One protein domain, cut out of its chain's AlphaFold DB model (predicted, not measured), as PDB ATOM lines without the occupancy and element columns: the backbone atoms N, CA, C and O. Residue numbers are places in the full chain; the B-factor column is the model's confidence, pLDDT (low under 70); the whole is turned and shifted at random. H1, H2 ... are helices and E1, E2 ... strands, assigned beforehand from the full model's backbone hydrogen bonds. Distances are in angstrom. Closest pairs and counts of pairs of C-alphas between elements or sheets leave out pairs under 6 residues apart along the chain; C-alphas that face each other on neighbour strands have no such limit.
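What this domain is: This is residues 45 to 136 and 208 to 296 of the 355 residues of the protein "ATP-binding protein" of Candidatus Brocadiae bacterium (UniProt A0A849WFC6). A four-stranded parallel sheet forms the core, with H2 and H3 over one face and part of H6 over the other, in three layers. H1 and H4 cover the side of H2 and H3 away from the sheet, and at the opposite end of the long axis H5, H6 and H7 form a bundle reaching beyond the sheet. The printed part has 181 residues with seven named helices and four named strands, ordered H1 H2 E1 H3 H4 E2 E3 H5 H6 E4 H7; the sheet's order is E1 E4 E3 E2, and the class is mixed, helices and strands. It is compact, with a radius of gyration of the C-alphas of 16.5 A, and spans 49 by 38 by 27 A.

How they stand to each other: H1, residues 48 to 53, only just touches H4, residues 112 to 121, with 3 pairs of C-alphas within 8 A, the closest Phe 52 and Ala 113 at 6.1 A. H2, residues 59 to 72, touches H4 at a steep tilt of 56 degrees, C-alphas 66 and 121 being closest at 4.5 A. The sheet has E1, residues 80 to 83, and E2, residues 128 to 134, as edge strands, with E3, residues 208 to 213, and E4, residues 250 to 255, as inner strands. Within hydrogen-bond range are N 81 and O 252 at 2.8 A for E1 and E4, N 253 and O 210 at 2.9 A for E4 and E3, and N 211 and O 131 at 2.8 A for E3 and E2. H2 and H3, residues 91 to 103, are on the same face, at heights over the sheet of 9.4 A and 8.6 A. H6, residues 229 to 246, is on the opposite face, at a height of 11.6 A. E3, H5 H6, E4 is a strand-helix-strand unit, two parallel neighbour strands joined through helices, with a right-handed crossover; H5 is residues 215 to 225. E1, H3 H4, E2 is a split unit, E4 and E3 lying between its strands, also right-handed. H5 and H6 form a helical hairpin, their closest C-alphas being 223 and 229 at 5.3 A. H7, residues 266 to 280, touches H6 at a shallow tilt of 11 degrees, the same way, C-alphas 238 and 278 being closest at 5.9 A. H5 and H7 only graze the sheet. In each named helix every O i to N i+4 pair is within hydrogen-bond range.

Where its parts are: H1 begins at C-alpha 48, (57.391, 49.218, -17.143). From first to last C-alpha H2 measures 20.0 A, H6 25.5 A, H7 20.8 A and E2 18.3 A. H7 ends at C-alpha 280, (84.870, 39.584, -6.369).

The domain as a whole: The C-alphas farthest apart are those of Gly 110 and Ser 227, 49.7 A. Residues 137 to 207 are not printed, and C-alphas 136 and 208 are 22.1 A apart across this cut. Of the links printed whole, none is long. Residues 281 to 296 hold no named element. The pLDDT is under 70 at residues 85 to 89, 258 to 264 and 281 to 286.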
ATOM      1  N   TYR A  45      61.809  52.564 -22.175       86.19
ATOM      2  CA  TYR A  45      62.678  52.148 -21.067       86.19
ATOM      3  C   TYR A  45      62.183  52.639 -19.711       86.19
ATOM      4  O   TYR A  45      62.504  52.014 -18.707       86.19
ATOM      5  N   GLU A  46      61.446  53.746 -19.675       88.50
ATOM      6  CA  GLU A  46      60.956  54.366 -18.442       88.50
ATOM      7  C   GLU A  46      59.616  53.782 -17.983       88.50
ATOM      8  O   GLU A  46      59.381  53.677 -16.783       88.50
ATOM      9  N   ASP A  47      58.747  53.403 -18.921       90.81
ATOM     10  CA  ASP A  47      57.462  52.775 -18.638       90.81
ATOM     11  C   ASP A  47      57.636  51.252 -18.492       90.81
ATOM     12  O   ASP A  47      58.104  50.595 -19.431       90.81
ATOM     13  N   PRO A  48      57.258  50.655 -17.345       93.38
ATOM     14  CA  PRO A  48      57.391  49.218 -17.143       93.38
ATOM     15  C   PRO A  48      56.625  48.381 -18.176       93.38
ATOM     16  O   PRO A  48      57.101  47.311 -18.558       93.38
ATOM     17  N   ALA A  49      55.453  48.823 -18.646       92.56
ATOM     18  CA  ALA A  49      54.652  48.059 -19.600       92.56
ATOM     19  C   ALA A  49      55.320  48.015 -20.976       92.56
ATOM     20  O   ALA A  49      55.468  46.929 -21.543       92.56
ATOM     21  N   GLU A  50      55.788  49.155 -21.483       91.00
ATOM     22  CA  GLU A  50      56.540  49.207 -22.739       91.00
ATOM     23  C   GLU A  50      57.867  48.440 -22.631       91.00
ATOM     24  O   GLU A  50      58.209  47.650 -23.520       91.00
ATOM     25  N   PHE A  51      58.584  48.600 -21.516       92.38
ATOM     26  CA  PHE A  51      59.855  47.922 -21.282       92.38
ATOM     27  C   PHE A  51      59.697  46.399 -21.252       92.38
ATOM     28  O   PHE A  51      60.385  45.680 -21.988       92.38
ATOM     29  N   PHE A  52      58.780  45.875 -20.432       93.44
ATOM     30  CA  PHE A  52      58.589  44.433 -20.299       93.44
ATOM     31  C   PHE A  52      57.932  43.799 -21.528       93.44
ATOM     32  O   PHE A  52      58.180  42.620 -21.789       93.44
ATOM     33  N   ALA A  53      57.172  44.555 -22.326       90.50
ATOM     34  CA  ALA A  53      56.646  44.070 -23.604       90.50
ATOM     35  C   ALA A  53      57.766  43.692 -24.592       90.50
ATOM     36  O   ALA A  53      57.611  42.745 -25.364       90.50
ATOM     37  N   LEU A  54      58.905  44.389 -24.532       88.69
ATOM     38  CA  LEU A  54      60.074  44.160 -25.392       88.69
ATOM     39  C   LEU A  54      61.202  43.373 -24.700       88.69
ATOM     40  O   LEU A  54      62.236  43.088 -25.311       88.69
ATOM     41  N   THR A  55      61.022  43.004 -23.432       89.00
ATOM     42  CA  THR A  55      62.029  42.279 -22.646       89.00
ATOM     43  C   THR A  55      61.901  40.776 -22.867       89.00
ATOM     44  O   THR A  55      60.821  40.208 -22.710       89.00
ATOM     45  N   TYR A  56      63.006  40.105 -23.207       89.25
ATOM     46  CA  TYR A  56      63.108  38.643 -23.165       89.25
ATOM     47  C   TYR A  56      63.727  38.224 -21.822       89.25
ATOM     48  O   TYR A  56      64.895  38.540 -21.590       89.25
ATOM     49  N   PRO A  57      62.978  37.553 -20.929       92.69
ATOM     50  CA  PRO A  57      63.488  37.132 -19.632       92.69
ATOM     51  C   PRO A  57      64.395  35.909 -19.816       92.69
ATOM     52  O   PRO A  57      63.945  34.777 -19.676       92.69
ATOM     53  N   THR A  58      65.663  36.107 -20.173       91.62
ATOM     54  CA  THR A  58      66.636  35.004 -20.281       91.62
ATOM     55  C   THR A  58      66.759  34.259 -18.950       91.62
ATOM     56  O   THR A  58      66.463  34.808 -17.886       91.62
ATOM     57  N   TYR A  59      67.229  33.010 -18.986       92.00
ATOM     58  CA  TYR A  59      67.432  32.231 -17.760       92.00
ATOM     59  C   TYR A  59      68.354  32.966 -16.773       92.00
ATOM     60  O   TYR A  59      67.968  33.189 -15.628       92.00
ATOM     61  N   ASN A  60      69.512  33.449 -17.234       91.56
ATOM     62  CA  ASN A  60      70.470  34.153 -16.378       91.56
ATOM     63  C   ASN A  60      69.932  35.487 -15.839       91.56
ATOM     64  O   ASN A  60      70.276  35.874 -14.725       91.56
ATOM     65  N   LEU A  61      69.085  36.194 -16.597       94.12
ATOM     66  CA  LEU A  61      68.438  37.411 -16.108       94.12
ATOM     67  C   LEU A  61      67.395  37.096 -15.026       94.12
ATOM     68  O   LEU A  61      67.301  37.834 -14.048       94.12
ATOM     69  N   ARG A  62      66.639  35.996 -15.164       96.75
ATOM     70  CA  ARG A  62      65.699  35.540 -14.126       96.75
ATOM     71  C   ARG A  62      66.417  35.055 -12.865       96.75
ATOM     72  O   ARG A  62      65.979  35.397 -11.772       96.75
ATOM     73  N   GLU A  63      67.529  34.331 -13.001       96.31
ATOM     74  CA  GLU A  63      68.383  33.937 -11.868       96.31
ATOM     75  C   GLU A  63      68.961  35.161 -11.144       96.31
ATOM     76  O   GLU A  63      68.849  35.266  -9.925       96.31
ATOM     77  N   LEU A  64      69.487  36.144 -11.886       96.19
ATOM     78  CA  LEU A  64      69.962  37.400 -11.302       96.19
ATOM     79  C   LEU A  64      68.850  38.125 -10.530       96.19
ATOM     80  O   LEU A  64      69.064  38.546  -9.395       96.19
ATOM     81  N   ALA A  65      67.670  38.272 -11.143       98.00
ATOM     82  CA  ALA A  65      66.523  38.915 -10.508       98.00
ATOM     83  C   ALA A  65      66.105  38.185  -9.228       98.00
ATOM     84  O   ALA A  65      65.861  38.829  -8.211       98.00
ATOM     85  N   LYS A  66      66.082  36.849  -9.254       97.94
ATOM     86  CA  LYS A  66      65.803  36.013  -8.088       97.94
ATOM     87  C   LYS A  66      66.797  36.236  -6.963       97.94
ATOM     88  O   LYS A  66      66.362  36.524  -5.853       97.94
ATOM     89  N   ASP A  67      68.096  36.143  -7.227       96.88
ATOM     90  CA  ASP A  67      69.097  36.307  -6.174       96.88
ATOM     91  C   ASP A  67      68.993  37.679  -5.496       96.88
ATOM     92  O   ASP A  67      68.991  37.755  -4.264       96.88
ATOM     93  N   VAL A  68      68.860  38.742  -6.301       98.06
ATOM     94  CA  VAL A  68      68.755  40.129  -5.824       98.06
ATOM     95  C   VAL A  68      67.469  40.331  -5.028       98.06
ATOM     96  O   VAL A  68      67.509  40.866  -3.924       98.06
ATOM     97  N   VAL A  69      66.323  39.871  -5.538       98.38
ATOM     98  CA  VAL A  69      65.037  40.004  -4.837       98.38
ATOM     99  C   VAL A  69      65.028  39.212  -3.532       98.38
ATOM    100  O   VAL A  69      64.540  39.712  -2.519       98.38
ATOM    101  N   LEU A  70      65.612  38.011  -3.509       97.94
ATOM    102  CA  LEU A  70      65.753  37.242  -2.276       97.94
ATOM    103  C   LEU A  70      66.675  37.942  -1.273       97.94
ATOM    104  O   LEU A  70      66.382  37.899  -0.079       97.94
ATOM    105  N   ARG A  71      67.742  38.621  -1.719       97.44
ATOM    106  CA  ARG A  71      68.581  39.451  -0.838       97.44
ATOM    107  C   ARG A  71      67.780  40.599  -0.241       97.44
ATOM    108  O   ARG A  71      67.746  40.733   0.974       97.44
ATOM    109  N   LEU A  72      67.080  41.372  -1.067       98.44
ATOM    110  CA  LEU A  72      66.238  42.482  -0.606       98.44
ATOM    111  C   LEU A  72      65.167  41.998   0.386       98.44
ATOM    112  O   LEU A  72      64.912  42.637   1.403       98.44
ATOM    113  N   ALA A  73      64.623  40.799   0.169       97.75
ATOM    114  CA  ALA A  73      63.675  40.149   1.070       97.75
ATOM    115  C   ALA A  73      64.303  39.516   2.333       97.75
ATOM    116  O   ALA A  73      63.593  38.825   3.065       97.75
ATOM    117  N   LYS A  74      65.608  39.710   2.591       97.25
ATOM    118  CA  LYS A  74      66.367  39.119   3.714       97.25
ATOM    119  C   LYS A  74      66.383  37.581   3.720       97.25
ATOM    120  O   LYS A  74      66.499  36.948   4.764       97.25
ATOM    121  N   LYS A  75      66.249  36.965   2.543       96.38
ATOM    122  CA  LYS A  75      66.234  35.506   2.318       96.38
ATOM    123  C   LYS A  75      67.501  34.988   1.632       96.38
ATOM    124  O   LYS A  75      67.597  33.797   1.351       96.38
ATOM    125  N   ASN A  76      68.458  35.867   1.345       90.94
ATOM    126  CA  ASN A  76      69.741  35.533   0.738       90.94
ATOM    127  C   ASN A  76      70.868  36.323   1.425       90.94
ATOM    128  O   ASN A  76      70.699  37.494   1.767       90.94
ATOM    129  N   GLY A  77      72.017  35.676   1.620       88.06
ATOM    130  CA  GLY A  77      73.224  36.310   2.156       88.06
ATOM    131  C   GLY A  77      74.063  37.032   1.098       88.06
ATOM    132  O   GLY A  77      74.912  37.839   1.457       88.06
ATOM    133  N   LYS A  78      73.830  36.753  -0.192       91.19
ATOM    134  CA  LYS A  78      74.570  37.351  -1.308       91.19
ATOM    135  C   LYS A  78      74.161  38.810  -1.500       91.19
ATOM    136  O   LYS A  78      73.024  39.077  -1.879       91.19
ATOM    137  N   ALA A  79      75.065  39.741  -1.204       94.38
ATOM    138  CA  ALA A  79      74.768  41.171  -1.217       94.38
ATOM    139  C   ALA A  79      75.237  41.859  -2.499       94.38
ATOM    140  O   ALA A  79      74.659  42.874  -2.889       94.38
ATOM    141  N   VAL A  80      76.274  41.334  -3.156       94.88
ATOM    142  CA  VAL A  80      76.915  42.001  -4.287       94.88
ATOM    143  C   VAL A  80      76.815  41.127  -5.544       94.88
ATOM    144  O   VAL A  80      76.827  39.897  -5.538       94.88
ATOM    145  N   HIS A  81      76.583  41.776  -6.681       93.69
ATOM    146  CA  HIS A  81      76.427  41.116  -7.970       93.69
ATOM    147  C   HIS A  81      77.214  41.874  -9.023       93.69
ATOM    148  O   HIS A  81      76.832  42.957  -9.463       93.69
ATOM    149  N   GLN A  82      78.317  41.284  -9.463       91.69
ATOM    150  CA  GLN A  82      79.115  41.824 -10.551       91.69
ATOM    151  C   GLN A  82      78.583  41.307 -11.892       91.69
ATOM    152  O   GLN A  82      78.559  40.101 -12.135       91.69
ATOM    153  N   LEU A  83      78.173  42.213 -12.779       89.31
ATOM    154  CA  LEU A  83      77.803  41.880 -14.149       89.31
ATOM    155  C   LEU A  83      79.063  41.754 -15.010       89.31
ATOM    156  O   LEU A  83      79.932  42.630 -15.011       89.31
ATOM    157  N   GLU A  84      79.156  40.663 -15.758       80.75
ATOM    158  CA  GLU A  84      80.242  40.383 -16.691       80.75
ATOM    159  C   GLU A  84      79.896  40.798 -18.125       80.75
ATOM    160  O   GLU A  84      78.742  41.049 -18.482       80.75
ATOM    161  N   LEU A  85      80.928  40.885 -18.969       66.88
ATOM    162  CA  LEU A  85      80.787  41.146 -20.400       66.88
ATOM    163  C   LEU A  85      79.803  40.152 -21.038       66.88
ATOM    164  O   LEU A  85      79.961  38.942 -20.920       66.88
ATOM    165  N   THR A  86      78.802  40.685 -21.739       62.84
ATOM    166  CA  THR A  86      77.799  39.903 -22.472       62.84
ATOM    167  C   THR A  86      77.992  40.047 -23.976       62.84
ATOM    168  O   THR A  86      78.506  41.057 -24.469       62.84
ATOM    169  N   TYR A  87      77.524  39.050 -24.725       50.94
ATOM    170  CA  TYR A  87      77.475  39.094 -26.182       50.94
ATOM    171  C   TYR A  87      76.295  39.974 -26.630       50.94
ATOM    172  O   TYR A  87      75.171  39.500 -26.729       50.94
ATOM    173  N   GLY A  88      76.538  41.263 -26.899       52.94
ATOM    174  CA  GLY A  88      75.550  42.132 -27.566       52.94
ATOM    175  C   GLY A  88      74.717  43.062 -26.673       52.94
ATOM    176  O   GLY A  88      73.598  43.413 -27.039       52.94
ATOM    177  N   GLY A  89      75.255  43.502 -25.532       64.50
ATOM    178  CA  GLY A  89      74.524  44.369 -24.596       64.50
ATOM    179  C   GLY A  89      73.622  43.557 -23.665       64.50
ATOM    180  O   GLY A  89      73.440  42.358 -23.843       64.50
ATOM    181  N   GLY A  90      73.134  44.167 -22.587       76.75
ATOM    182  CA  GLY A  90      72.288  43.461 -21.614       76.75
ATOM    183  C   GLY A  90      72.547  43.819 -20.158       76.75
ATOM    184  O   GLY A  90      71.687  43.573 -19.328       76.75
ATOM    185  N   LYS A  91      73.679  44.458 -19.843       88.31
ATOM    186  CA  LYS A  91      73.982  44.901 -18.473       88.31
ATOM    187  C   LYS A  91      73.087  46.048 -18.032       88.31
ATOM    188  O   LYS A  91      72.291  45.854 -17.127       88.31
ATOM    189  N   THR A  92      73.097  47.167 -18.754       89.25
ATOM    190  CA  THR A  92      72.167  48.279 -18.500       89.25
ATOM    191  C   THR A  92      70.710  47.816 -18.564       89.25
ATOM    192  O   THR A  92      69.893  48.215 -17.745       89.25
ATOM    193  N   HIS A  93      70.374  46.888 -19.468       90.38
ATOM    194  CA  HIS A  93      69.033  46.297 -19.518       90.38
ATOM    195  C   HIS A  93      68.697  45.460 -18.275       90.38
ATOM    196  O   HIS A  93      67.574  45.542 -17.784       90.38
ATOM    197  N   ALA A  94      69.648  44.689 -17.743       93.75
ATOM    198  CA  ALA A  94      69.486  43.955 -16.494       93.75
ATOM    199  C   ALA A  94      69.314  44.910 -15.305       93.75
ATOM    200  O   ALA A  94      68.419  44.702 -14.495       93.75
ATOM    201  N   LEU A  95      70.095  45.994 -15.245       96.31
ATOM    202  CA  LEU A  95      69.941  47.031 -14.221       96.31
ATOM    203  C   LEU A  95      68.547  47.683 -14.289       96.31
ATOM    204  O   LEU A  95      67.881  47.781 -13.264       96.31
ATOM    205  N   ILE A  96      68.054  48.040 -15.484       96.00
ATOM    206  CA  ILE A  96      66.692  48.587 -15.664       96.00
ATOM    207  C   ILE A  96      65.614  47.547 -15.315       96.00
ATOM    208  O   ILE A  96      64.594  47.889 -14.726       96.00
ATOM    209  N   THR A  97      65.842  46.270 -15.635       97.06
ATOM    210  CA  THR A  97      64.932  45.177 -15.250       97.06
ATOM    211  C   THR A  97      64.781  45.117 -13.735       97.06
ATOM    212  O   THR A  97      63.661  45.107 -13.233       97.06
ATOM    213  N   LEU A  98      65.901  45.123 -13.005       98.50
ATOM    214  CA  LEU A  98      65.897  45.134 -11.545       98.50
ATOM    215  C   LEU A  98      65.224  46.393 -10.998       98.50
ATOM    216  O   LEU A  98      64.377  46.266 -10.122       98.50
ATOM    217  N   PHE A  99      65.544  47.570 -11.548       98.31
ATOM    218  CA  PHE A  99      64.914  48.840 -11.178       98.31
ATOM    219  C   PHE A  99      63.384  48.737 -11.239       98.31
ATOM    220  O   PHE A  99      62.715  48.974 -10.237       98.31
ATOM    221  N   HIS A 100      62.831  48.312 -12.380       97.75
ATOM    222  CA  HIS A 100      61.379  48.217 -12.558       97.75
ATOM    223  C   HIS A 100      60.732  47.166 -11.666       97.75
ATOM    224  O   HIS A 100      59.650  47.414 -11.145       97.75
ATOM    225  N   LEU A 101      61.382  46.016 -11.463       98.31
ATOM    226  CA  LEU A 101      60.835  44.944 -10.626       98.31
ATOM    227  C   LEU A 101      60.643  45.361  -9.163       98.31
ATOM    228  O   LEU A 101      59.728  44.848  -8.528       98.31
ATOM    229  N   VAL A 102      61.501  46.236  -8.625       98.44
ATOM    230  CA  VAL A 102      61.540  46.520  -7.177       98.44
ATOM    231  C   VAL A 102      61.124  47.939  -6.793       98.44
ATOM    232  O   VAL A 102      60.797  48.168  -5.631       98.44
ATOM    233  N   ASN A 103      61.147  48.899  -7.724       96.06
ATOM    234  CA  ASN A 103      60.849  50.298  -7.410       96.06
ATOM    235  C   ASN A 103      59.352  50.541  -7.153       96.06
ATOM    236  O   ASN A 103      59.011  51.386  -6.338       96.06
ATOM    237  N   ASP A 104      58.471  49.840  -7.871       95.75
ATOM    238  CA  ASP A 104      57.016  49.894  -7.667       95.75
ATOM    239  C   ASP A 104      56.384  48.527  -8.000       95.75
ATOM    240  O   ASP A 104      55.724  48.357  -9.033       95.75
ATOM    241  N   PRO A 105      56.634  47.500  -7.164       96.19
ATOM    242  CA  PRO A 105      56.200  46.134  -7.446       96.19
ATOM    243  C   PRO A 105      54.670  45.988  -7.468       96.19
ATOM    244  O   PRO A 105      54.153  45.060  -8.092       96.19
ATOM    245  N   GLY A 106      53.938  46.897  -6.811       94.62
ATOM    246  CA  GLY A 106      52.475  46.895  -6.754       94.62
ATOM    247  C   GLY A 106      51.798  47.282  -8.072       94.62
ATOM    248  O   GLY A 106      50.679  46.839  -8.327       94.62
ATOM    249  N   HIS A 107      52.480  48.049  -8.928       95.38
ATOM    250  CA  HIS A 107      51.957  48.516 -10.218       95.38
ATOM    251  C   HIS A 107      52.636  47.850 -11.423       95.38
ATOM    252  O   HIS A 107      52.554  48.347 -12.549       95.38
ATOM    253  N   LEU A 108      53.292  46.703 -11.216       95.62
ATOM    254  CA  LEU A 108      53.878  45.942 -12.313       95.62
ATOM    255  C   LEU A 108      52.808  45.519 -13.339       95.62
ATOM    256  O   LEU A 108      51.718  45.067 -12.972       95.62
ATOM    257  N   PRO A 109      53.105  45.612 -14.646       94.56
ATOM    258  CA  PRO A 109      52.135  45.307 -15.684       94.56
ATOM    259  C   PRO A 109      51.864  43.799 -15.738       94.56
ATOM    260  O   PRO A 109      52.769  42.976 -15.604       94.56
ATOM    261  N   GLY A 110      50.615  43.419 -16.019       93.44
ATOM    262  CA  GLY A 110      50.163  42.022 -16.089       93.44
ATOM    263  C   GLY A 110      50.661  41.224 -17.305       93.44
ATOM    264  O   GLY A 110      49.898  40.427 -17.857       93.44
ATOM    265  N   LEU A 111      51.906  41.434 -17.738       93.88
ATOM    266  CA  LEU A 111      52.526  40.858 -18.933       93.88
ATOM    267  C   LEU A 111      53.188  39.495 -18.656       93.88
ATOM    268  O   LEU A 111      53.697  39.278 -17.554       93.88
ATOM    269  N   PRO A 112      53.276  38.591 -19.656       93.00
ATOM    270  CA  PRO A 112      53.936  37.293 -19.495       93.00
ATOM    271  C   PRO A 112      55.378  37.392 -18.986       93.00
ATOM    272  O   PRO A 112      55.743  36.645 -18.091       93.00
ATOM    273  N   ALA A 113      56.170  38.351 -19.482       92.44
ATOM    274  CA  ALA A 113      57.559  38.518 -19.051       92.44
ATOM    275  C   ALA A 113      57.676  38.816 -17.544       92.44
ATOM    276  O   ALA A 113      58.520  38.236 -16.870       92.44
ATOM    277  N   VAL A 114      56.800  39.673 -17.007       95.75
ATOM    278  CA  VAL A 114      56.748  39.982 -15.567       95.75
ATOM    279  C   VAL A 114      56.343  38.752 -14.761       95.75
ATOM    280  O   VAL A 114      56.953  38.473 -13.730       95.75
ATOM    281  N   ARG A 115      55.352  37.988 -15.242       95.81
ATOM    282  CA  ARG A 115      54.934  36.734 -14.595       95.81
ATOM    283  C   ARG A 115      56.072  35.725 -14.554       95.81
ATOM    284  O   ARG A 115      56.336  35.195 -13.487       95.81
ATOM    285  N   GLU A 116      56.797  35.543 -15.658       96.88
ATOM    286  CA  GLU A 116      57.968  34.662 -15.706       96.88
ATOM    287  C   GLU A 116      59.026  35.056 -14.663       96.88
ATOM    288  O   GLU A 116      59.591  34.179 -14.015       96.88
ATOM    289  N   PHE A 117      59.286  36.354 -14.461       97.81
ATOM    290  CA  PHE A 117      60.167  36.805 -13.379       97.81
ATOM    291  C   PHE A 117      59.594  36.457 -12.002       97.81
ATOM    292  O   PHE A 117      60.275  35.806 -11.216       97.81
ATOM    293  N   CYS A 118      58.353  36.851 -11.709       96.62
ATOM    294  CA  CYS A 118      57.745  36.659 -10.388       96.62
ATOM    295  C   CYS A 118      57.596  35.173 -10.014       96.62
ATOM    296  O   CYS A 118      57.886  34.791  -8.881       96.62
ATOM    297  N   GLU A 119      57.194  34.327 -10.964       97.19
ATOM    298  CA  GLU A 119      57.096  32.873 -10.794       97.19
ATOM    299  C   GLU A 119      58.470  32.252 -10.534       97.19
ATOM    300  O   GLU A 119      58.617  31.436  -9.625       97.19
ATOM    301  N   HIS A 120      59.497  32.671 -11.283       98.00
ATOM    302  CA  HIS A 120      60.863  32.172 -11.118       98.00
ATOM    303  C   HIS A 120      61.496  32.600  -9.786       98.00
ATOM    304  O   HIS A 120      62.206  31.819  -9.145       98.00
ATOM    305  N   ILE A 121      61.212  33.831  -9.349       97.75
ATOM    306  CA  ILE A 121      61.582  34.358  -8.028       97.75
ATOM    307  C   ILE A 121      60.863  33.566  -6.922       97.75
ATOM    308  O   ILE A 121      61.462  33.264  -5.888       97.75
ATOM    309  N   GLY A 122      59.590  33.221  -7.138       97.12
ATOM    310  CA  GLY A 122      58.734  32.528  -6.173       97.12
ATOM    311  C   GLY A 122      58.096  33.450  -5.127       97.12
ATOM    312  O   GLY A 122      57.564  32.970  -4.127       97.12
ATOM    313  N   MET A 123      58.165  34.770  -5.323       94.88
ATOM    314  CA  MET A 123      57.497  35.773  -4.492       94.88
ATOM    315  C   MET A 123      57.351  37.102  -5.235       94.88
ATOM    316  O   MET A 123      58.077  37.374  -6.191       94.88
ATOM    317  N   THR A 124      56.447  37.954  -4.754       93.88
ATOM    318  CA  THR A 124      56.403  39.360  -5.165       93.88
ATOM    319  C   THR A 124      57.674  40.069  -4.683       93.88
ATOM    320  O   THR A 124      58.018  39.926  -3.504       93.88
ATOM    321  N   PRO A 125      58.379  40.817  -5.549       97.31
ATOM    322  CA  PRO A 125      59.519  41.619  -5.123       97.31
ATOM    323  C   PRO A 125      59.140  42.621  -4.019       97.31
ATOM    324  O   PRO A 125      58.051  43.197  -4.080       97.31
ATOM    325  N   PRO A 126      59.997  42.842  -3.004       97.56
ATOM    326  CA  PRO A 126      59.751  43.863  -1.995       97.56
ATOM    327  C   PRO A 126      59.933  45.259  -2.596       97.56
ATOM    328  O   PRO A 126      60.835  45.485  -3.409       97.56
ATOM    329  N   GLU A 127      59.111  46.209  -2.155       98.38
ATOM    330  CA  GLU A 127      59.295  47.610  -2.523       98.38
ATOM    331  C   GLU A 127      60.633  48.119  -1.974       98.38
ATOM    332  O   GLU A 127      61.032  47.838  -0.837       98.38
ATOM    333  N   THR A 128      61.384  48.796  -2.833       98.62
ATOM    334  CA  THR A 128      62.808  49.042  -2.619       98.62
ATOM    335  C   THR A 128      63.170  50.444  -3.072       98.62
ATOM    336  O   THR A 128      62.853  50.851  -4.188       98.62
ATOM    337  N   ARG A 129      63.919  51.166  -2.235       98.50
ATOM    338  CA  ARG A 129      64.546  52.420  -2.638       98.50
ATOM    339  C   ARG A 129      65.792  52.126  -3.462       98.50
ATOM    340  O   ARG A 129      66.723  51.472  -2.987       98.50
ATOM    341  N   VAL A 130      65.804  52.616  -4.699       98.56
ATOM    342  CA  VAL A 130      66.879  52.341  -5.654       98.56
ATOM    343  C   VAL A 130      67.808  53.548  -5.778       98.56
ATOM    344  O   VAL A 130      67.378  54.627  -6.174       98.56
ATOM    345  N   GLY A 131      69.087  53.365  -5.452       98.44
ATOM    346  CA  GLY A 131      70.155  54.327  -5.718       98.44
ATOM    347  C   GLY A 131      70.911  53.961  -6.994       98.44
ATOM    348  O   GLY A 131      71.397  52.841  -7.131       98.44
ATOM    349  N   VAL A 132      71.037  54.898  -7.927       98.25
ATOM    350  CA  VAL A 132      71.670  54.689  -9.234       98.25
ATOM    351  C   VAL A 132      72.932  55.539  -9.371       98.25
ATOM    352  O   VAL A 132      72.900  56.760  -9.229       98.25
ATOM    353  N   LEU A 133      74.050  54.904  -9.719       97.44
ATOM    354  CA  LEU A 133      75.280  55.565 -10.155       97.44
ATOM    355  C   LEU A 133      75.585  55.161 -11.597       97.44
ATOM    356  O   LEU A 133      76.256  54.162 -11.849       97.44
ATOM    357  N   ALA A 134      75.075  55.949 -12.542       94.50
ATOM    358  CA  ALA A 134      75.399  55.836 -13.960       94.50
ATOM    359  C   ALA A 134      76.686  56.623 -14.248       94.50
ATOM    360  O   ALA A 134      76.657  57.830 -14.500       94.50
ATOM    361  N   PHE A 135      77.833  55.955 -14.134       93.31
ATOM    362  CA  PHE A 135      79.142  56.602 -14.212       93.31
ATOM    363  C   PHE A 135      79.489  57.123 -15.613       93.31
ATOM    364  O   PHE A 135      80.336  58.000 -15.736       93.31
ATOM    365  N   ASP A 136      78.803  56.666 -16.660       88.12
ATOM    366  CA  ASP A 136      78.904  57.234 -18.008       88.12
ATOM    367  C   ASP A 136      78.275  58.635 -18.131       88.12
ATOM    368  O   ASP A 136      78.533  59.339 -19.109       88.12
ATOM    369  N   THR A 208      66.942  48.377   0.167       98.81
ATOM    370  CA  THR A 208      67.900  49.253  -0.532       98.81
ATOM    371  C   THR A 208      68.574  48.514  -1.684       98.81
ATOM    372  O   THR A 208      69.240  47.503  -1.477       98.81
ATOM    373  N   LEU A 209      68.455  49.028  -2.906       98.88
ATOM    374  CA  LEU A 209      69.166  48.494  -4.071       98.88
ATOM    375  C   LEU A 209      70.083  49.561  -4.653       98.88
ATOM    376  O   LEU A 209      69.629  50.649  -4.989       98.88
ATOM    377  N   ILE A 210      71.362  49.239  -4.818       98.75
ATOM    378  CA  ILE A 210      72.332  50.107  -5.484       98.75
ATOM    379  C   ILE A 210      72.669  49.535  -6.858       98.75
ATOM    380  O   ILE A 210      73.139  48.404  -6.972       98.75
ATOM    381  N   LEU A 211      72.461  50.329  -7.904       98.50
ATOM    382  CA  LEU A 211      72.790  49.980  -9.281       98.50
ATOM    383  C   LEU A 211      73.961  50.838  -9.754       98.50
ATOM    384  O   LEU A 211      73.849  52.061  -9.835       98.50
ATOM    385  N   LEU A 212      75.084  50.199 -10.066       96.94
ATOM    386  CA  LEU A 212      76.279  50.858 -10.588       96.94
ATOM    387  C   LEU A 212      76.417  50.511 -12.070       96.94
ATOM    388  O   LEU A 212      76.558  49.333 -12.403       96.94
ATOM    389  N   ASP A 213      76.404  51.509 -12.950       92.94
ATOM    390  CA  ASP A 213      76.640  51.306 -14.382       92.94
ATOM    391  C   ASP A 213      77.954  51.953 -14.825       92.94
ATOM    392  O   ASP A 213      78.275  53.050 -14.382       92.94
ATOM    393  N   GLU A 214      78.710  51.269 -15.686       88.00
ATOM    394  CA  GLU A 214      79.946  51.766 -16.321       88.00
ATOM    395  C   GLU A 214      81.033  52.318 -15.363       88.00
ATOM    396  O   GLU A 214      81.740  53.277 -15.679       88.00
ATOM    397  N   VAL A 215      81.225  51.687 -14.195       90.38
ATOM    398  CA  VAL A 215      82.110  52.175 -13.108       90.38
ATOM    399  C   VAL A 215      83.516  52.577 -13.575       90.38
ATOM    400  O   VAL A 215      84.047  53.614 -13.167       90.38
ATOM    401  N   LEU A 216      84.149  51.755 -14.418       86.50
ATOM    402  CA  LEU A 216      85.550  51.962 -14.798       86.50
ATOM    403  C   LEU A 216      85.745  53.151 -15.744       86.50
ATOM    404  O   LEU A 216      86.858  53.677 -15.800       86.50
ATOM    405  N   MET A 217      84.701  53.590 -16.457       82.56
ATOM    406  CA  MET A 217      84.800  54.734 -17.364       82.56
ATOM    407  C   MET A 217      85.098  56.015 -16.580       82.56
ATOM    408  O   MET A 217      86.125  56.653 -16.814       82.56
ATOM    409  N   TYR A 218      84.276  56.309 -15.570       89.56
ATOM    410  CA  TYR A 218      84.493  57.438 -14.666       89.56
ATOM    411  C   TYR A 218      85.772  57.290 -13.844       89.56
ATOM    412  O   TYR A 218      86.554  58.232 -13.737       89.56
ATOM    413  N   ALA A 219      86.002  56.106 -13.260       91.06
ATOM    414  CA  ALA A 219      87.134  55.902 -12.362       91.06
ATOM    415  C   ALA A 219      88.462  56.217 -13.056       91.06
ATOM    416  O   ALA A 219      89.312  56.906 -12.496       91.06
ATOM    417  N   ARG A 220      88.620  55.771 -14.305       87.75
ATOM    418  CA  ARG A 220      89.816  56.061 -15.090       87.75
ATOM    419  C   ARG A 220      89.974  57.548 -15.372       87.75
ATOM    420  O   ARG A 220      91.062  58.079 -15.173       87.75
ATOM    421  N   GLU A 221      88.929  58.196 -15.876       89.38
ATOM    422  CA  GLU A 221      88.985  59.613 -16.240       89.38
ATOM    423  C   GLU A 221      89.305  60.477 -15.019       89.38
ATOM    424  O   GLU A 221      90.204  61.317 -15.059       89.38
ATOM    425  N   LYS A 222      88.660  60.186 -13.886       92.69
ATOM    426  CA  LYS A 222      88.883  60.915 -12.641       92.69
ATOM    427  C   LYS A 222      90.301  60.733 -12.100       92.69
ATOM    428  O   LYS A 222      90.920  61.711 -11.693       92.69
ATOM    429  N   VAL A 223      90.832  59.508 -12.130       93.00
ATOM    430  CA  VAL A 223      92.208  59.207 -11.692       93.00
ATOM    431  C   VAL A 223      93.251  59.815 -12.630       93.00
ATOM    432  O   VAL A 223      94.308  60.239 -12.167       93.00
ATOM    433  N   ALA A 224      92.970  59.882 -13.934       89.88
ATOM    434  CA  ALA A 224      93.856  60.525 -14.900       89.88
ATOM    435  C   ALA A 224      93.958  62.043 -14.673       89.88
ATOM    436  O   ALA A 224      95.032  62.610 -14.858       89.88
ATOM    437  N   LEU A 225      92.864  62.686 -14.248       91.44
ATOM    438  CA  LEU A 225      92.855  64.102 -13.877       91.44
ATOM    439  C   LEU A 225      93.515  64.358 -12.516       91.44
ATOM    440  O   LEU A 225      94.266  65.318 -12.366       91.44
ATOM    441  N   GLU A 226      93.243  63.512 -11.520       92.88
ATOM    442  CA  GLU A 226      93.756  63.673 -10.161       92.88
ATOM    443  C   GLU A 226      94.065  62.300  -9.534       92.88
ATOM    444  O   GLU A 226      93.181  61.596  -9.046       92.88
ATOM    445  N   SER A 227      95.345  61.920  -9.503       92.44
ATOM    446  CA  SER A 227      95.793  60.569  -9.118       92.44
ATOM    447  C   SER A 227      95.415  60.145  -7.691       92.44
ATOM    448  O   SER A 227      95.243  58.953  -7.425       92.44
ATOM    449  N   THR A 228      95.218  61.104  -6.778       93.44
ATOM    450  CA  THR A 228      94.758  60.868  -5.395       93.44
ATOM    451  C   THR A 228      93.372  60.212  -5.344       93.44
ATOM    452  O   THR A 228      93.043  59.537  -4.365       93.44
ATOM    453  N   TRP A 229      92.566  60.345  -6.405       94.56
ATOM    454  CA  TRP A 229      91.249  59.719  -6.497       94.56
ATOM    455  C   TRP A 229      91.294  58.204  -6.575       94.56
ATOM    456  O   TRP A 229      90.290  57.575  -6.247       94.56
ATOM    457  N   ARG A 230      92.435  57.603  -6.944       95.19
ATOM    458  CA  ARG A 230      92.569  56.141  -6.970       95.19
ATOM    459  C   ARG A 230      92.267  55.570  -5.589       95.19
ATOM    460  O   ARG A 230      91.372  54.745  -5.469       95.19
ATOM    461  N   GLY A 231      92.918  56.095  -4.548       95.12
ATOM    462  CA  GLY A 231      92.659  55.693  -3.161       95.12
ATOM    463  C   GLY A 231      91.210  55.947  -2.748       95.12
ATOM    464  O   GLY A 231      90.526  55.027  -2.317       95.12
ATOM    465  N   LYS A 232      90.689  57.158  -2.996       96.19
ATOM    466  CA  LYS A 232      89.309  57.522  -2.624       96.19
ATOM    467  C   LYS A 232      88.253  56.598  -3.242       96.19
ATOM    468  O   LYS A 232      87.278  56.269  -2.574       96.19
ATOM    469  N   LEU A 233      88.410  56.216  -4.512       95.62
ATOM    470  CA  LEU A 233      87.459  55.338  -5.198       95.62
ATOM    471  C   LEU A 233      87.555  53.897  -4.706       95.62
ATOM    472  O   LEU A 233      86.520  53.275  -4.484       95.62
ATOM    473  N   LEU A 234      88.772  53.382  -4.513       95.56
ATOM    474  CA  LEU A 234      88.973  52.040  -3.965       95.56
ATOM    475  C   LEU A 234      88.400  51.940  -2.548       95.56
ATOM    476  O   LEU A 234      87.615  51.033  -2.282       95.56
ATOM    477  N   ASP A 235      88.697  52.918  -1.689       96.12
ATOM    478  CA  ASP A 235      88.163  52.993  -0.327       96.12
ATOM    479  C   ASP A 235      86.634  53.085  -0.334       96.12
ATOM    480  O   ASP A 235      85.968  52.390   0.433       96.12
ATOM    481  N   PHE A 236      86.062  53.902  -1.225       97.69
ATOM    482  CA  PHE A 236      84.614  54.029  -1.363       97.69
ATOM    483  C   PHE A 236      83.959  52.706  -1.760       97.69
ATOM    484  O   PHE A 236      83.030  52.275  -1.080       97.69
ATOM    485  N   PHE A 237      84.423  52.050  -2.830       97.00
ATOM    486  CA  PHE A 237      83.826  50.787  -3.266       97.00
ATOM    487  C   PHE A 237      84.013  49.686  -2.227       97.00
ATOM    488  O   PHE A 237      83.076  48.930  -1.998       97.00
ATOM    489  N   GLN A 238      85.167  49.633  -1.559       96.25
ATOM    490  CA  GLN A 238      85.411  48.674  -0.488       96.25
ATOM    491  C   GLN A 238      84.470  48.896   0.701       96.25
ATOM    492  O   GLN A 238      83.825  47.953   1.152       96.25
ATOM    493  N   CYS A 239      84.343  50.133   1.187       98.12
ATOM    494  CA  CYS A 239      83.434  50.439   2.291       98.12
ATOM    495  C   CYS A 239      81.966  50.217   1.891       98.12
ATOM    496  O   CYS A 239      81.170  49.772   2.714       98.12
ATOM    497  N   LEU A 240      81.599  50.510   0.639       98.31
ATOM    498  CA  LEU A 240      80.240  50.339   0.126       98.31
ATOM    499  C   LEU A 240      79.840  48.863   0.050       98.31
ATOM    500  O   LEU A 240      78.751  48.515   0.509       98.31
ATOM    501  N   THR A 241      80.695  47.992  -0.496       96.56
ATOM    502  CA  THR A 241      80.399  46.552  -0.572       96.56
ATOM    503  C   THR A 241      80.343  45.921   0.817       96.56
ATOM    504  O   THR A 241      79.398  45.194   1.109       96.56
ATOM    505  N   GLN A 242      81.270  46.273   1.712       96.31
ATOM    506  CA  GLN A 242      81.263  45.806   3.104       96.31
ATOM    507  C   GLN A 242      80.003  46.247   3.864       96.31
ATOM    508  O   GLN A 242      79.389  45.444   4.569       96.31
ATOM    509  N   ALA A 243      79.587  47.505   3.692       98.06
ATOM    510  CA  ALA A 243      78.365  48.019   4.295       98.06
ATOM    511  C   ALA A 243      77.120  47.285   3.771       98.06
ATOM    512  O   ALA A 243      76.266  46.898   4.567       98.06
ATOM    513  N   ALA A 244      77.029  47.031   2.461       97.00
ATOM    514  CA  ALA A 244      75.905  46.296   1.879       97.00
ATOM    515  C   ALA A 244      75.811  44.847   2.376       97.00
ATOM    516  O   ALA A 244      74.704  44.355   2.592       97.00
ATOM    517  N   THR A 245      76.942  44.179   2.629       95.25
ATOM    518  CA  THR A 245      76.955  42.844   3.251       95.25
ATOM    519  C   THR A 245      76.364  42.869   4.663       95.25
ATOM    520  O   THR A 245      75.620  41.958   5.025       95.25
ATOM    521  N   LYS A 246      76.628  43.930   5.441       96.75
ATOM    522  CA  LYS A 246      76.148  44.091   6.827       96.75
ATOM    523  C   LYS A 246      74.708  44.603   6.953       96.75
ATOM    524  O   LYS A 246      74.146  44.545   8.042       96.75
ATOM    525  N   VAL A 247      74.112  45.107   5.872       97.44
ATOM    526  CA  VAL A 247      72.703  45.526   5.832       97.44
ATOM    527  C   VAL A 247      71.891  44.453   5.108       97.44
ATOM    528  O   VAL A 247      71.913  44.364   3.884       97.44
ATOM    529  N   ASP A 248      71.154  43.636   5.864       94.31
ATOM    530  CA  ASP A 248      70.521  42.403   5.359       94.31
ATOM    531  C   ASP A 248      69.513  42.601   4.216       94.31
ATOM    532  O   ASP A 248      69.297  41.681   3.433       94.31
ATOM    533  N   SER A 249      68.902  43.785   4.107       96.75
ATOM    534  CA  SER A 249      67.983  44.171   3.021       96.75
ATOM    535  C   SER A 249      68.628  45.101   1.991       96.75
ATOM    536  O   SER A 249      67.931  45.873   1.333       96.75
ATOM    537  N   CYS A 250      69.957  45.071   1.872       98.44
ATOM    538  CA  CYS A 250      70.703  45.828   0.876       98.44
ATOM    539  C   CYS A 250      71.327  44.906  -0.174       98.44
ATOM    540  O   CYS A 250      71.971  43.911   0.166       98.44
ATOM    541  N   ALA A 251      71.188  45.272  -1.447       98.19
ATOM    542  CA  ALA A 251      71.867  44.622  -2.563       98.19
ATOM    543  C   ALA A 251      72.600  45.650  -3.439       98.19
ATOM    544  O   ALA A 251      72.140  46.780  -3.604       98.19
ATOM    545  N   ILE A 252      73.721  45.247  -4.033       98.12
ATOM    546  CA  ILE A 252      74.468  46.021  -5.027       98.12
ATOM    547  C   ILE A 252      74.570  45.203  -6.308       98.12
ATOM    548  O   ILE A 252      75.007  44.055  -6.278       98.12
ATOM    549  N   VAL A 253      74.252  45.812  -7.448       97.25
ATOM    550  CA  VAL A 253      74.506  45.230  -8.770       97.25
ATOM    551  C   VAL A 253      75.373  46.182  -9.580       97.25
ATOM    552  O   VAL A 253      75.013  47.342  -9.771       97.25
ATOM    553  N   ALA A 254      76.525  45.703 -10.045       94.38
ATOM    554  CA  ALA A 254      77.559  46.535 -10.647       94.38
ATOM    555  C   ALA A 254      77.973  46.053 -12.041       94.38
ATOM    556  O   ALA A 254      78.433  44.927 -12.217       94.38
ATOM    557  N   SER A 255      77.875  46.937 -13.031       89.81
ATOM    558  CA  SER A 255      78.457  46.779 -14.363       89.81
ATOM    559  C   SER A 255      79.878  47.350 -14.369       89.81
ATOM    560  O   SER A 255      80.086  48.564 -14.328       89.81
ATOM    561  N   LEU A 256      80.876  46.463 -14.405       82.50
ATOM    562  CA  LEU A 256      82.297  46.827 -14.427       82.50
ATOM    563  C   LEU A 256      82.864  46.696 -15.849       82.50
ATOM    564  O   LEU A 256      83.664  45.800 -16.129       82.50
ATOM    565  N   LEU A 257      82.433  47.537 -16.790       70.25
ATOM    566  CA  LEU A 257      83.020  47.523 -18.135       70.25
ATOM    567  C   LEU A 257      84.280  48.359 -18.225       70.25
ATOM    568  O   LEU A 257      84.263  49.548 -17.945       70.25
ATOM    569  N   ALA A 258      85.354  47.739 -18.712       52.62
ATOM    570  CA  ALA A 258      86.523  48.458 -19.186       52.62
ATOM    571  C   ALA A 258      86.264  48.925 -20.627       52.62
ATOM    572  O   ALA A 258      86.053  48.116 -21.534       52.62
ATOM    573  N   THR A 259      86.270  50.237 -20.840       48.66
ATOM    574  CA  THR A 259      86.122  50.863 -22.156       48.66
ATOM    575  C   THR A 259      87.333  50.530 -23.043       48.66
ATOM    576  O   THR A 259      88.462  50.811 -22.659       48.66
ATOM    577  N   ASP A 260      87.071  49.962 -24.227       52.22
ATOM    578  CA  ASP A 260      87.972  49.699 -25.371       52.22
ATOM    579  C   ASP A 260      89.384  49.126 -25.042       52.22
ATOM    580  O   ASP A 260      90.259  49.855 -24.563       52.22
ATOM    581  N   PRO A 261      89.691  47.861 -25.414       48.31
ATOM    582  CA  PRO A 261      91.024  47.253 -25.282       48.31
ATOM    583  C   PRO A 261      92.179  48.101 -25.841       48.31
ATOM    584  O   PRO A 261      93.324  47.948 -25.419       48.31
ATOM    585  N   ARG A 262      91.898  49.018 -26.777       48.84
ATOM    586  CA  ARG A 262      92.889  49.912 -27.395       48.84
ATOM    587  C   ARG A 262      93.336  51.058 -26.494       48.84
ATOM    588  O   ARG A 262      94.375  51.652 -26.754       48.84
ATOM    589  N   LYS A 263      92.602  51.337 -25.415       52.06
ATOM    590  CA  LYS A 263      93.016  52.257 -24.352       52.06
ATOM    591  C   LYS A 263      93.593  51.504 -23.141       52.06
ATOM    592  O   LYS A 263      93.534  52.022 -22.036       52.06
ATOM    593  N   SER A 264      94.106  50.282 -23.285       58.69
ATOM    594  CA  SER A 264      94.603  49.479 -22.154       58.69
ATOM    595  C   SER A 264      96.056  49.828 -21.776       58.69
ATOM    596  O   SER A 264      96.982  49.056 -22.031       58.69
ATOM    597  N   ASP A 265      96.254  51.011 -21.184       73.88
ATOM    598  CA  ASP A 265      97.510  51.387 -20.518       73.88
ATOM    599  C   ASP A 265      97.672  50.645 -19.173       73.88
ATOM    600  O   ASP A 265      96.743  49.999 -18.676       73.88
ATOM    601  N   THR A 266      98.875  50.683 -18.592       82.44
ATOM    602  CA  THR A 266      99.186  49.987 -17.327       82.44
ATOM    603  C   THR A 266      98.254  50.434 -16.199       82.44
ATOM    604  O   THR A 266      97.703  49.593 -15.492       82.44
ATOM    605  N   LEU A 267      97.989  51.741 -16.105       81.25
ATOM    606  CA  LEU A 267      97.093  52.327 -15.108       81.25
ATOM    607  C   LEU A 267      95.665  51.779 -15.222       81.25
ATOM    608  O   LEU A 267      95.073  51.388 -14.219       81.25
ATOM    609  N   GLY A 268      95.113  51.706 -16.436       80.69
ATOM    610  CA  GLY A 268      93.782  51.161 -16.671       80.69
ATOM    611  C   GLY A 268      93.676  49.684 -16.293       80.69
ATOM    612  O   GLY A 268      92.661  49.274 -15.732       80.69
ATOM    613  N   LYS A 269      94.720  48.885 -16.553       83.56
ATOM    614  CA  LYS A 269      94.761  47.464 -16.165       83.56
ATOM    615  C   LYS A 269      94.800  47.286 -14.650       83.56
ATOM    616  O   LYS A 269      94.016  46.494 -14.132       83.56
ATOM    617  N   GLU A 270      95.661  48.027 -13.958       88.19
ATOM    618  CA  GLU A 270      95.766  47.972 -12.497       88.19
ATOM    619  C   GLU A 270      94.457  48.394 -11.826       88.19
ATOM    620  O   GLU A 270      93.906  47.640 -11.031       88.19
ATOM    621  N   LEU A 271      93.904  49.548 -12.215       88.00
ATOM    622  CA  LEU A 271      92.659  50.062 -11.639       88.00
ATOM    623  C   LEU A 271      91.485  49.105 -11.884       88.00
ATOM    624  O   LEU A 271      90.663  48.875 -10.997       88.00
ATOM    625  N   THR A 272      91.427  48.511 -13.079       86.56
ATOM    626  CA  THR A 272      90.450  47.463 -13.396       86.56
ATOM    627  C   THR A 272      90.619  46.281 -12.447       86.56
ATOM    628  O   THR A 272      89.651  45.878 -11.816       86.56
ATOM    629  N   GLN A 273      91.828  45.736 -12.303       87.75
ATOM    630  CA  GLN A 273      92.087  44.593 -11.423       87.75
ATOM    631  C   GLN A 273      91.736  44.887  -9.960       87.75
ATOM    632  O   GLN A 273      91.115  44.049  -9.308       87.75
ATOM    633  N   GLU A 274      92.085  46.070  -9.457       91.81
ATOM    634  CA  GLU A 274      91.788  46.490  -8.087       91.81
ATOM    635  C   GLU A 274      90.279  46.576  -7.843       91.81
ATOM    636  O   GLU A 274      89.778  45.930  -6.919       91.81
ATOM    637  N   ILE A 275      89.538  47.276  -8.708       90.94
ATOM    638  CA  ILE A 275      88.079  47.401  -8.587       90.94
ATOM    639  C   ILE A 275      87.410  46.030  -8.745       90.94
ATOM    640  O   ILE A 275      86.589  45.653  -7.913       90.94
ATOM    641  N   TYR A 276      87.803  45.225  -9.737       88.19
ATOM    642  CA  TYR A 276      87.297  43.854  -9.878       88.19
ATOM    643  C   TYR A 276      87.561  43.013  -8.626       88.19
ATOM    644  O   TYR A 276      86.699  42.232  -8.225       88.19
ATOM    645  N   SER A 277      88.725  43.167  -7.990       88.81
ATOM    646  CA  SER A 277      89.046  42.434  -6.765       88.81
ATOM    647  C   SER A 277      88.130  42.820  -5.604       88.81
ATOM    648  O   SER A 277      87.725  41.936  -4.857       88.81
ATOM    649  N   ILE A 278      87.737  44.093  -5.486       91.38
ATOM    650  CA  ILE A 278      86.790  44.555  -4.462       91.38
ATOM    651  C   ILE A 278      85.430  43.875  -4.649       91.38
ATOM    652  O   ILE A 278      84.898  43.308  -3.702       91.38
ATOM    653  N   PHE A 279      84.903  43.858  -5.877       87.19
ATOM    654  CA  PHE A 279      83.593  43.263  -6.169       87.19
ATOM    655  C   PHE A 279      83.594  41.723  -6.210       87.19
ATOM    656  O   PHE A 279      82.531  41.124  -6.102       87.19
ATOM    657  N   ARG A 280      84.755  41.061  -6.362       77.81
ATOM    658  CA  ARG A 280      84.870  39.584  -6.369       77.81
ATOM    659  C   ARG A 280      85.279  38.963  -5.031       77.81
ATOM    660  O   ARG A 280      85.081  37.762  -4.844       77.81
ATOM    661  N   ARG A 281      85.882  39.728  -4.111       64.88
ATOM    662  CA  ARG A 281      86.396  39.207  -2.825       64.88
ATOM    663  C   ARG A 281      85.316  38.574  -1.938       64.88
ATOM    664  O   ARG A 281      85.657  37.731  -1.113       64.88
ATOM    665  N   GLU A 282      84.040  38.856  -2.180       56.47
ATOM    666  CA  GLU A 282      82.902  38.324  -1.413       56.47
ATOM    667  C   GLU A 282      82.489  36.871  -1.774       56.47
ATOM    668  O   GLU A 282      81.432  36.406  -1.364       56.47
ATOM    669  N   ARG A 283      83.336  36.089  -2.472       48.62
ATOM    670  CA  ARG A 283      83.064  34.696  -2.932       48.62
ATOM    671  C   ARG A 283      81.959  34.572  -3.986       48.62
ATOM    672  O   ARG A 283      81.352  33.513  -4.144       48.62
ATOM    673  N   GLU A 284      81.713  35.631  -4.740       60.47
ATOM    674  CA  GLU A 284      80.596  35.697  -5.674       60.47
ATOM    675  C   GLU A 284      81.093  35.542  -7.118       60.47
ATOM    676  O   GLU A 284      81.992  36.248  -7.576       60.47
ATOM    677  N   GLN A 285      80.519  34.581  -7.848       61.50
ATOM    678  CA  GLN A 285      80.766  34.440  -9.285       61.50
ATOM    679  C   GLN A 285      80.090  35.590 -10.038       61.50
ATOM    680  O   GLN A 285      78.966  35.987  -9.706       61.50
ATOM    681  N   GLY A 286      80.781  36.108 -11.056       68.12
ATOM    682  CA  GLY A 286      80.222  37.106 -11.955       68.12
ATOM    683  C   GLY A 286      79.017  36.555 -12.717       68.12
ATOM    684  O   GLY A 286      78.928  35.361 -12.999       68.12
ATOM    685  N   VAL A 287      78.067  37.431 -13.027       75.00
ATOM    686  CA  VAL A 287      76.818  37.071 -13.699       75.00
ATOM    687  C   VAL A 287      76.851  37.584 -15.130       75.00
ATOM    688  O   VAL A 287      77.107  38.763 -15.362       75.00
ATOM    689  N   GLN A 288      76.545  36.719 -16.095       78.94
ATOM    690  CA  GLN A 288      76.344  37.092 -17.497       78.94
ATOM    691  C   GLN A 288      74.843  37.079 -17.811       78.94
ATOM    692  O   GLN A 288      74.306  36.006 -18.074       78.94
ATOM    693  N   PRO A 289      74.137  38.231 -17.803       72.69
ATOM    694  CA  PRO A 289      72.682  38.253 -17.993       72.69
ATOM    695  C   PRO A 289      72.199  37.675 -19.328       72.69
ATOM    696  O   PRO A 289      71.073  37.197 -19.421       72.69
ATOM    697  N   VAL A 290      73.032  37.742 -20.368       77.62
ATOM    698  CA  VAL A 290      72.713  37.273 -21.722       77.62
ATOM    699  C   VAL A 290      73.891  36.457 -22.232       77.62
ATOM    700  O   VAL A 290      75.010  36.978 -22.314       77.62
ATOM    701  N   VAL A 291      73.632  35.198 -22.592       79.31
ATOM    702  CA  VAL A 291      74.617  34.319 -23.238       79.31
ATOM    703  C   VAL A 291      74.388  34.257 -24.749       79.31
ATOM    704  O   VAL A 291      73.413  34.793 -25.277       79.31
ATOM    705  N   LYS A 292      75.317  33.637 -25.481       75.38
ATOM    706  CA  LYS A 292      75.313  33.608 -26.952       75.38
ATOM    707  C   LYS A 292      74.020  33.012 -27.524       75.38
ATOM    708  O   LYS A 292      73.543  33.465 -28.563       75.38
ATOM    709  N   GLU A 293      73.459  32.024 -26.843       81.44
ATOM    710  CA  GLU A 293      72.246  31.302 -27.223       81.44
ATOM    711  C   GLU A 293      70.992  32.184 -27.109       81.44
ATOM    712  O   GLU A 293      70.055  32.028 -27.891       81.44
ATOM    713  N   ASP A 294      71.001  33.159 -26.197       78.62
ATOM    714  CA  ASP A 294      69.880  34.075 -25.967       78.62
ATOM    715  C   ASP A 294      69.788  35.181 -27.028       78.62
ATOM    716  O   ASP A 294      68.718  35.760 -27.231       78.62
ATOM    717  N   VAL A 295      70.897  35.493 -27.711       78.00
ATOM    718  CA  VAL A 295      71.016  36.670 -28.592       78.00
ATOM    719  C   VAL A 295      69.917  36.693 -29.651       78.00
ATOM    720  O   VAL A 295      69.309  37.735 -29.883       78.00
ATOM    721  N   ALA A 296      69.614  35.552 -30.273       77.88
ATOM    722  CA  ALA A 296      68.591  35.479 -31.313       77.88
ATOM    723  C   ALA A 296      67.197  35.872 -30.792       77.88
ATOM    724  O   ALA A 296      66.491  36.634 -31.455       77.88
TER     725      ALA A 296